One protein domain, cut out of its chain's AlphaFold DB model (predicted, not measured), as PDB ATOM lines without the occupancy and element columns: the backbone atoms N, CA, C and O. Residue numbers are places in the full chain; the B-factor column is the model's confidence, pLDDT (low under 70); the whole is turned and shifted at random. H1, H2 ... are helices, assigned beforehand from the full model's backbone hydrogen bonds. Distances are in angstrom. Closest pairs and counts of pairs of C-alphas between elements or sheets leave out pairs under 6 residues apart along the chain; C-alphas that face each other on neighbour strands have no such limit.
ATOM      1  N   THR A  95     -21.116  -0.679  62.726       78.25
ATOM      2  CA  THR A  95     -21.095  -1.782  61.747       78.25
ATOM      3  C   THR A  95     -20.476  -1.370  60.404       78.25
ATOM      4  O   THR A  95     -19.784  -2.166  59.776       78.25
ATOM      5  N   TYR A  96     -20.653  -0.108  59.993       79.50
ATOM      6  CA  TYR A  96     -20.038   0.444  58.780       79.50
ATOM      7  C   TYR A  96     -18.506   0.485  58.851       79.50
ATOM      8  O   TYR A  96     -17.846   0.091  57.893       79.50
ATOM      9  N   ASN A  97     -17.927   0.882  59.989       79.81
ATOM     10  CA  ASN A  97     -16.472   0.912  60.168       79.81
ATOM     11  C   ASN A  97     -15.885  -0.497  60.114       79.81
ATOM     12  O   ASN A  97     -14.863  -0.722  59.467       79.81
ATOM     13  N   PHE A  98     -16.566  -1.460  60.742       83.19
ATOM     14  CA  PHE A  98     -16.181  -2.862  60.645       83.19
ATOM     15  C   PHE A  98     -16.204  -3.356  59.193       83.19
ATOM     16  O   PHE A  98     -15.240  -3.975  58.750       83.19
ATOM     17  N   MET A  99     -17.264  -3.051  58.433       83.75
ATOM     18  CA  MET A  99     -17.354  -3.426  57.018       83.75
ATOM     19  C   MET A  99     -16.224  -2.817  56.184       83.75
ATOM     20  O   MET A  99     -15.629  -3.533  55.382       83.75
ATOM     21  N   ILE A 100     -15.892  -1.540  56.390       84.44
ATOM     22  CA  ILE A 100     -14.784  -0.882  55.683       84.44
ATOM     23  C   ILE A 100     -13.468  -1.607  55.980       84.44
ATOM     24  O   ILE A 100     -12.780  -2.014  55.049       84.44
ATOM     25  N   ILE A 101     -13.153  -1.843  57.259       85.31
ATOM     26  CA  ILE A 101     -11.924  -2.542  57.668       85.31
ATOM     27  C   ILE A 101     -11.886  -3.961  57.093       85.31
ATOM     28  O   ILE A 101     -10.860  -4.378  56.557       85.31
ATOM     29  N   ALA A 102     -12.995  -4.698  57.169       86.62
ATOM     30  CA  ALA A 102     -13.084  -6.058  56.652       86.62
ATOM     31  C   ALA A 102     -12.863  -6.104  55.132       86.62
ATOM     32  O   ALA A 102     -12.109  -6.948  54.649       86.62
ATOM     33  N   VAL A 103     -13.463  -5.177  54.379       88.19
ATOM     34  CA  VAL A 103     -13.269  -5.067  52.926       88.19
ATOM     35  C   VAL A 103     -11.829  -4.680  52.598       88.19
ATOM     36  O   VAL A 103     -11.214  -5.324  51.752       88.19
ATOM     37  N   SER A 104     -11.253  -3.693  53.288       85.81
ATOM     38  CA  SER A 104      -9.853  -3.300  53.089       85.81
ATOM     39  C   SER A 104      -8.890  -4.454  53.369       85.81
ATOM     40  O   SER A 104      -7.986  -4.704  52.572       85.81
ATOM     41  N   LEU A 105      -9.108  -5.199  54.455       88.62
ATOM     42  CA  LEU A 105      -8.300  -6.366  54.804       88.62
ATOM     43  C   LEU A 105      -8.422  -7.467  53.745       88.62
ATOM     44  O   LEU A 105      -7.408  -8.016  53.317       88.62
ATOM     45  N   LEU A 106      -9.639  -7.761  53.277       90.56
ATOM     46  CA  LEU A 106      -9.856  -8.718  52.192       90.56
ATOM     47  C   LEU A 106      -9.140  -8.292  50.907       90.56
ATOM     48  O   LEU A 106      -8.500  -9.127  50.272       90.56
ATOM     49  N   CYS A 107      -9.190  -7.009  50.542       88.19
ATOM     50  CA  CYS A 107      -8.460  -6.490  49.386       88.19
ATOM     51  C   CYS A 107      -6.948  -6.719  49.514       88.19
ATOM     52  O   CYS A 107      -6.333  -7.192  48.558       88.19
ATOM     53  N   VAL A 108      -6.357  -6.434  50.680       87.50
ATOM     54  CA  VAL A 108      -4.924  -6.667  50.929       87.50
ATOM     55  C   VAL A 108      -4.590  -8.152  50.820       87.50
ATOM     56  O   VAL A 108      -3.679  -8.510  50.081       87.50
ATOM     57  N   ILE A 109      -5.377  -9.024  51.454       86.69
ATOM     58  CA  ILE A 109      -5.171 -10.478  51.396       86.69
ATOM     59  C   ILE A 109      -5.239 -10.990  49.953       86.69
ATOM     60  O   ILE A 109      -4.401 -11.791  49.542       86.69
ATOM     61  N   ILE A 110      -6.209 -10.529  49.161       87.56
ATOM     62  CA  ILE A 110      -6.331 -10.920  47.750       87.56
ATOM     63  C   ILE A 110      -5.092 -10.478  46.968       87.56
ATOM     64  O   ILE A 110      -4.532 -11.275  46.217       87.56
ATOM     65  N   ILE A 111      -4.643  -9.235  47.149       85.81
ATOM     66  CA  ILE A 111      -3.443  -8.712  46.485       85.81
ATOM     67  C   ILE A 111      -2.201  -9.513  46.895       85.81
ATOM     68  O   ILE A 111      -1.396  -9.858  46.031       85.81
ATOM     69  N   ASP A 112      -2.063  -9.858  48.173       84.12
ATOM     70  CA  ASP A 112      -0.950 -10.664  48.677       84.12
ATOM     71  C   ASP A 112      -0.963 -12.078  48.094       84.12
ATOM     72  O   ASP A 112       0.078 -12.565  47.653       84.12
ATOM     73  N   ILE A 113      -2.132 -12.719  48.001       83.56
ATOM     74  CA  ILE A 113      -2.279 -14.035  47.361       83.56
ATOM     75  C   ILE A 113      -1.934 -13.958  45.867       83.56
ATOM     76  O   ILE A 113      -1.243 -14.835  45.346       83.56
ATOM     77  N   LEU A 114      -2.384 -12.915  45.163       86.00
ATOM     78  CA  LEU A 114      -2.062 -12.713  43.747       86.00
ATOM     79  C   LEU A 114      -0.555 -12.513  43.543       86.00
ATOM     80  O   LEU A 114       0.040 -13.193  42.703       86.00
ATOM     81  N   ASN A 115       0.071 -11.661  44.355       84.75
ATOM     82  CA  ASN A 115       1.518 -11.448  44.327       84.75
ATOM     83  C   ASN A 115       2.283 -12.737  44.662       84.75
ATOM     84  O   ASN A 115       3.274 -13.046  44.001       84.75
ATOM     85  N   TYR A 116       1.805 -13.519  45.635       79.25
ATOM     86  CA  TYR A 116       2.388 -14.811  46.000       79.25
ATOM     87  C   TYR A 116       2.376 -15.807  44.832       79.25
ATOM     88  O   TYR A 116       3.334 -16.553  44.637       79.25
ATOM     89  N   ASN A 117       1.324 -15.774  44.013       80.25
ATOM     90  CA  ASN A 117       1.194 -16.591  42.806       80.25
ATOM     91  C   ASN A 117       1.974 -16.029  41.597       80.25
ATOM     92  O   ASN A 117       1.831 -16.536  40.485       80.25
ATOM     93  N   GLY A 118       2.796 -14.991  41.788       81.69
ATOM     94  CA  GLY A 118       3.614 -14.373  40.739       81.69
ATOM     95  C   GLY A 118       2.864 -13.368  39.860       81.69
ATOM     96  O   GLY A 118       3.418 -12.885  38.869       81.69
ATOM     97  N   ILE A 119       1.620 -13.031  40.208       81.00
ATOM     98  CA  ILE A 119       0.825 -12.028  39.502       81.00
ATOM     99  C   ILE A 119       1.121 -10.665  40.118       81.00
ATOM    100  O   ILE A 119       0.552 -10.277  41.133       81.00
ATOM    101  N   ASP A 120       2.006  -9.917  39.468       81.06
ATOM    102  CA  ASP A 120       2.313  -8.549  39.870       81.06
ATOM    103  C   ASP A 120       1.196  -7.605  39.398       81.06
ATOM    104  O   ASP A 120       1.130  -7.188  38.233       81.06
ATOM    105  N   VAL A 121       0.301  -7.273  40.331       77.44
ATOM    106  CA  VAL A 121      -0.841  -6.374  40.108       77.44
ATOM    107  C   VAL A 121      -0.378  -5.021  39.553       77.44
ATOM    108  O   VAL A 121      -1.050  -4.433  38.702       77.44
ATOM    109  N   ARG A 122       0.811  -4.544  39.948       78.06
ATOM    110  CA  ARG A 122       1.360  -3.272  39.459       78.06
ATOM    111  C   ARG A 122       1.709  -3.389  37.983       78.06
ATOM    112  O   ARG A 122       1.305  -2.537  37.197       78.06
ATOM    113  N   LYS A 123       2.397  -4.464  37.579       81.12
ATOM    114  CA  LYS A 123       2.729  -4.707  36.161       81.12
ATOM    115  C   LYS A 123       1.483  -4.796  35.285       81.12
ATOM    116  O   LYS A 123       1.515  -4.301  34.161       81.12
ATOM    117  N   ILE A 124       0.392  -5.379  35.785       81.06
ATOM    118  CA  ILE A 124      -0.885  -5.414  35.058       81.06
ATOM    119  C   ILE A 124      -1.399  -3.994  34.816       81.06
ATOM    120  O   ILE A 124      -1.721  -3.666  33.678       81.06
ATOM    121  N   ILE A 125      -1.410  -3.141  35.843       79.62
ATOM    122  CA  ILE A 125      -1.838  -1.738  35.723       79.62
ATOM    123  C   ILE A 125      -0.931  -0.974  34.746       79.62
ATOM    124  O   ILE A 125      -1.422  -0.245  33.886       79.62
ATOM    125  N   PHE A 126       0.388  -1.177  34.809       80.00
ATOM    126  CA  PHE A 126       1.341  -0.509  33.915       80.00
ATOM    127  C   PHE A 126       1.229  -0.940  32.447       80.00
ATOM    128  O   PHE A 126       1.553  -0.139  31.569       80.00
ATOM    129  N   ARG A 127       0.754  -2.162  32.171       83.75
ATOM    130  CA  ARG A 127       0.505  -2.665  30.808       83.75
ATOM    131  C   ARG A 127      -0.798  -2.152  30.186       83.75
ATOM    132  O   ARG A 127      -0.999  -2.368  28.994       83.75
ATOM    133  N   GLN A 128      -1.677  -1.503  30.954       82.31
ATOM    134  CA  GLN A 128      -2.922  -0.943  30.424       82.31
ATOM    135  C   GLN A 128      -2.679   0.322  29.590       82.31
ATOM    136  O   GLN A 128      -1.672   1.016  29.749       82.31
ATOM    137  N   GLN A 129      -3.643   0.640  28.719       83.62
ATOM    138  CA  GLN A 129      -3.638   1.871  27.923       83.62
ATOM    139  C   GLN A 129      -3.522   3.109  28.823       83.62
ATOM    140  O   GLN A 129      -4.011   3.122  29.957       83.62
ATOM    141  N   ILE A 130      -2.916   4.174  28.291       86.75
ATOM    142  CA  ILE A 130      -2.618   5.402  29.043       86.75
ATOM    143  C   ILE A 130      -3.866   5.962  29.750       86.75
ATOM    144  O   ILE A 130      -3.793   6.338  30.915       86.75
ATOM    145  N   ILE A 131      -5.026   5.916  29.089       87.38
ATOM    146  CA  ILE A 131      -6.301   6.432  29.606       87.38
ATOM    147  C   ILE A 131      -6.719   5.682  30.880       87.38
ATOM    148  O   ILE A 131      -7.009   6.309  31.896       87.38
ATOM    149  N   PHE A 132      -6.678   4.346  30.868       85.44
ATOM    150  CA  PHE A 132      -7.033   3.533  32.035       85.44
ATOM    151  C   PHE A 132      -6.072   3.755  33.208       85.44
ATOM    152  O   PHE A 132      -6.515   3.817  34.354       85.44
ATOM    153  N   ARG A 133      -4.772   3.939  32.943       85.56
ATOM    154  CA  ARG A 133      -3.780   4.242  33.991       85.56
ATOM    155  C   ARG A 133      -4.092   5.553  34.710       85.56
ATOM    156  O   ARG A 133      -4.074   5.589  35.937       85.56
ATOM    157  N   TRP A 134      -4.423   6.606  33.961       89.44
ATOM    158  CA  TRP A 134      -4.779   7.901  34.543       89.44
ATOM    159  C   TRP A 134      -6.084   7.850  35.333       89.44
ATOM    160  O   TRP A 134      -6.143   8.424  36.416       89.44
ATOM    161  N   ILE A 135      -7.098   7.125  34.849       90.56
ATOM    162  CA  ILE A 135      -8.356   6.940  35.590       90.56
ATOM    163  C   ILE A 135      -8.091   6.286  36.951       90.56
ATOM    164  O   ILE A 135      -8.611   6.754  37.960       90.56
ATOM    165  N   ILE A 136      -7.249   5.249  37.001       87.12
ATOM    166  CA  ILE A 136      -6.892   4.574  38.259       87.12
ATOM    167  C   ILE A 136      -6.182   5.540  39.214       87.12
ATOM    168  O   ILE A 136      -6.512   5.581  40.397       87.12
ATOM    169  N   TYR A 137      -5.238   6.345  38.720       88.00
ATOM    170  CA  TYR A 137      -4.532   7.319  39.560       88.00
ATOM    171  C   TYR A 137      -5.465   8.391  40.116       88.00
ATOM    172  O   TYR A 137      -5.408   8.681  41.309       88.00
ATOM    173  N   TRP A 138      -6.358   8.927  39.284       91.69
ATOM    174  CA  TRP A 138      -7.368   9.883  39.726       91.69
ATOM    175  C   TRP A 138      -8.330   9.269  40.739       91.69
ATOM    176  O   TRP A 138      -8.639   9.901  41.742       91.69
ATOM    177  N   MET A 139      -8.752   8.023  40.533       89.19
ATOM    178  CA  MET A 139      -9.613   7.315  41.478       89.19
ATOM    179  C   MET A 139      -8.934   7.149  42.843       89.19
ATOM    180  O   MET A 139      -9.530   7.494  43.859       89.19
ATOM    181  N   ILE A 140      -7.680   6.682  42.875       86.62
ATOM    182  CA  ILE A 140      -6.908   6.537  44.120       86.62
ATOM    183  C   ILE A 140      -6.739   7.896  44.805       86.62
ATOM    184  O   ILE A 140      -6.953   8.010  46.009       86.62
ATOM    185  N   TYR A 141      -6.399   8.933  44.041       87.62
ATOM    186  CA  TYR A 141      -6.226  10.287  44.557       87.62
ATOM    187  C   TYR A 141      -7.507  10.831  45.205       87.62
ATOM    188  O   TYR A 141      -7.464  11.347  46.320       87.62
ATOM    189  N   LEU A 142      -8.658  10.661  44.550       88.62
ATOM    190  CA  LEU A 142      -9.944  11.086  45.098       88.62
ATOM    191  C   LEU A 142     -10.316  10.280  46.348       88.62
ATOM    192  O   LEU A 142     -10.750  10.876  47.327       88.62
ATOM    193  N   ILE A 143     -10.098   8.961  46.363       85.69
ATOM    194  CA  ILE A 143     -10.324   8.132  47.561       85.69
ATOM    195  C   ILE A 143      -9.494   8.655  48.736       85.69
ATOM    196  O   ILE A 143     -10.022   8.818  49.833       85.69
ATOM    197  N   ILE A 144      -8.217   8.963  48.500       84.75
ATOM    198  CA  ILE A 144      -7.334   9.515  49.529       84.75
ATOM    199  C   ILE A 144      -7.859  10.865  50.023       84.75
ATOM    200  O   ILE A 144      -7.857  11.084  51.221       84.75
ATOM    201  N   ILE A 145      -8.348  11.753  49.159       85.50
ATOM    202  CA  ILE A 145      -8.862  13.062  49.598       85.50
ATOM    203  C   ILE A 145     -10.189  12.947  50.353       85.50
ATOM    204  O   ILE A 145     -10.367  13.609  51.371       85.50
ATOM    205  N   TYR A 146     -11.126  12.139  49.857       80.38
ATOM    206  CA  TYR A 146     -12.473  12.048  50.427       80.38
ATOM    207  C   TYR A 146     -12.538  11.190  51.691       80.38
ATOM    208  O   TYR A 146     -13.333  11.484  52.583       80.38
ATOM    209  N   TRP A 147     -11.745  10.120  51.766       72.81
ATOM    210  CA  TRP A 147     -11.710   9.203  52.913       72.81
ATOM    211  C   TRP A 147     -10.423   9.283  53.725       72.81
ATOM    212  O   TRP A 147     -10.313   8.634  54.765       72.81
ATOM    213  N   GLY A 148      -9.449  10.073  53.284       67.56
ATOM    214  CA  GLY A 148      -8.304  10.411  54.108       67.56
ATOM    215  C   GLY A 148      -8.767  11.203  55.314       67.56
ATOM    216  O   GLY A 148      -9.521  12.172  55.216       67.56
TER     217      GLY A 148
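Overview. This is residues 95 to 148 of the 164 residues of an uncharacterized protein of Schaedlerella arabinosiphila (UniProt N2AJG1). H1 and H3 are the two arms of a flat, open horseshoe, with short H2 at the bend and an empty space between the arms. The printed part has 54 residues, with three named helices, H1, H2, H3 along the chain, and no named strand: all helix. It is loose, with a radius of gyration of the C-alphas of 13.6 A and spans of 38 by 29 by 11 A.

Along the chain. Find C-alpha 95 at (-21.095, -1.782, 61.747); from there H1, residues 95 to 116, runs 31.1 A. H2 is residues 121 to 126. H3, residues 130 to 147, runs 25.8 A to C-alpha 147 at (-11.710, 9.203, 52.913).

Arrangement. Look at residues 111 to 115 of H1: with these alone it only just touches H2, only at the corner, with 3 pairs of C-alphas within 8 A, the closest Asn 115 and Val 121 at 7.0 A. Their lines are about perpendicular, 80 degrees. H2 and H3 are close but not clearly touching, the closest C-alphas, Ile 125 and Arg 133, being 6.5 A apart; they run opposite ways at a steep tilt of 56 degrees. H1 and H3 are apart. In H1, H2 and H3 every O i to N i+4 pair is within hydrogen-bond range.

Size, cuts and confidence. The C-alphas farthest apart, Thr 95 and Ile 130, are 38.2 A apart. The printed part has no cut, and both links are tight. Only residue 148 has a pLDDT under 70.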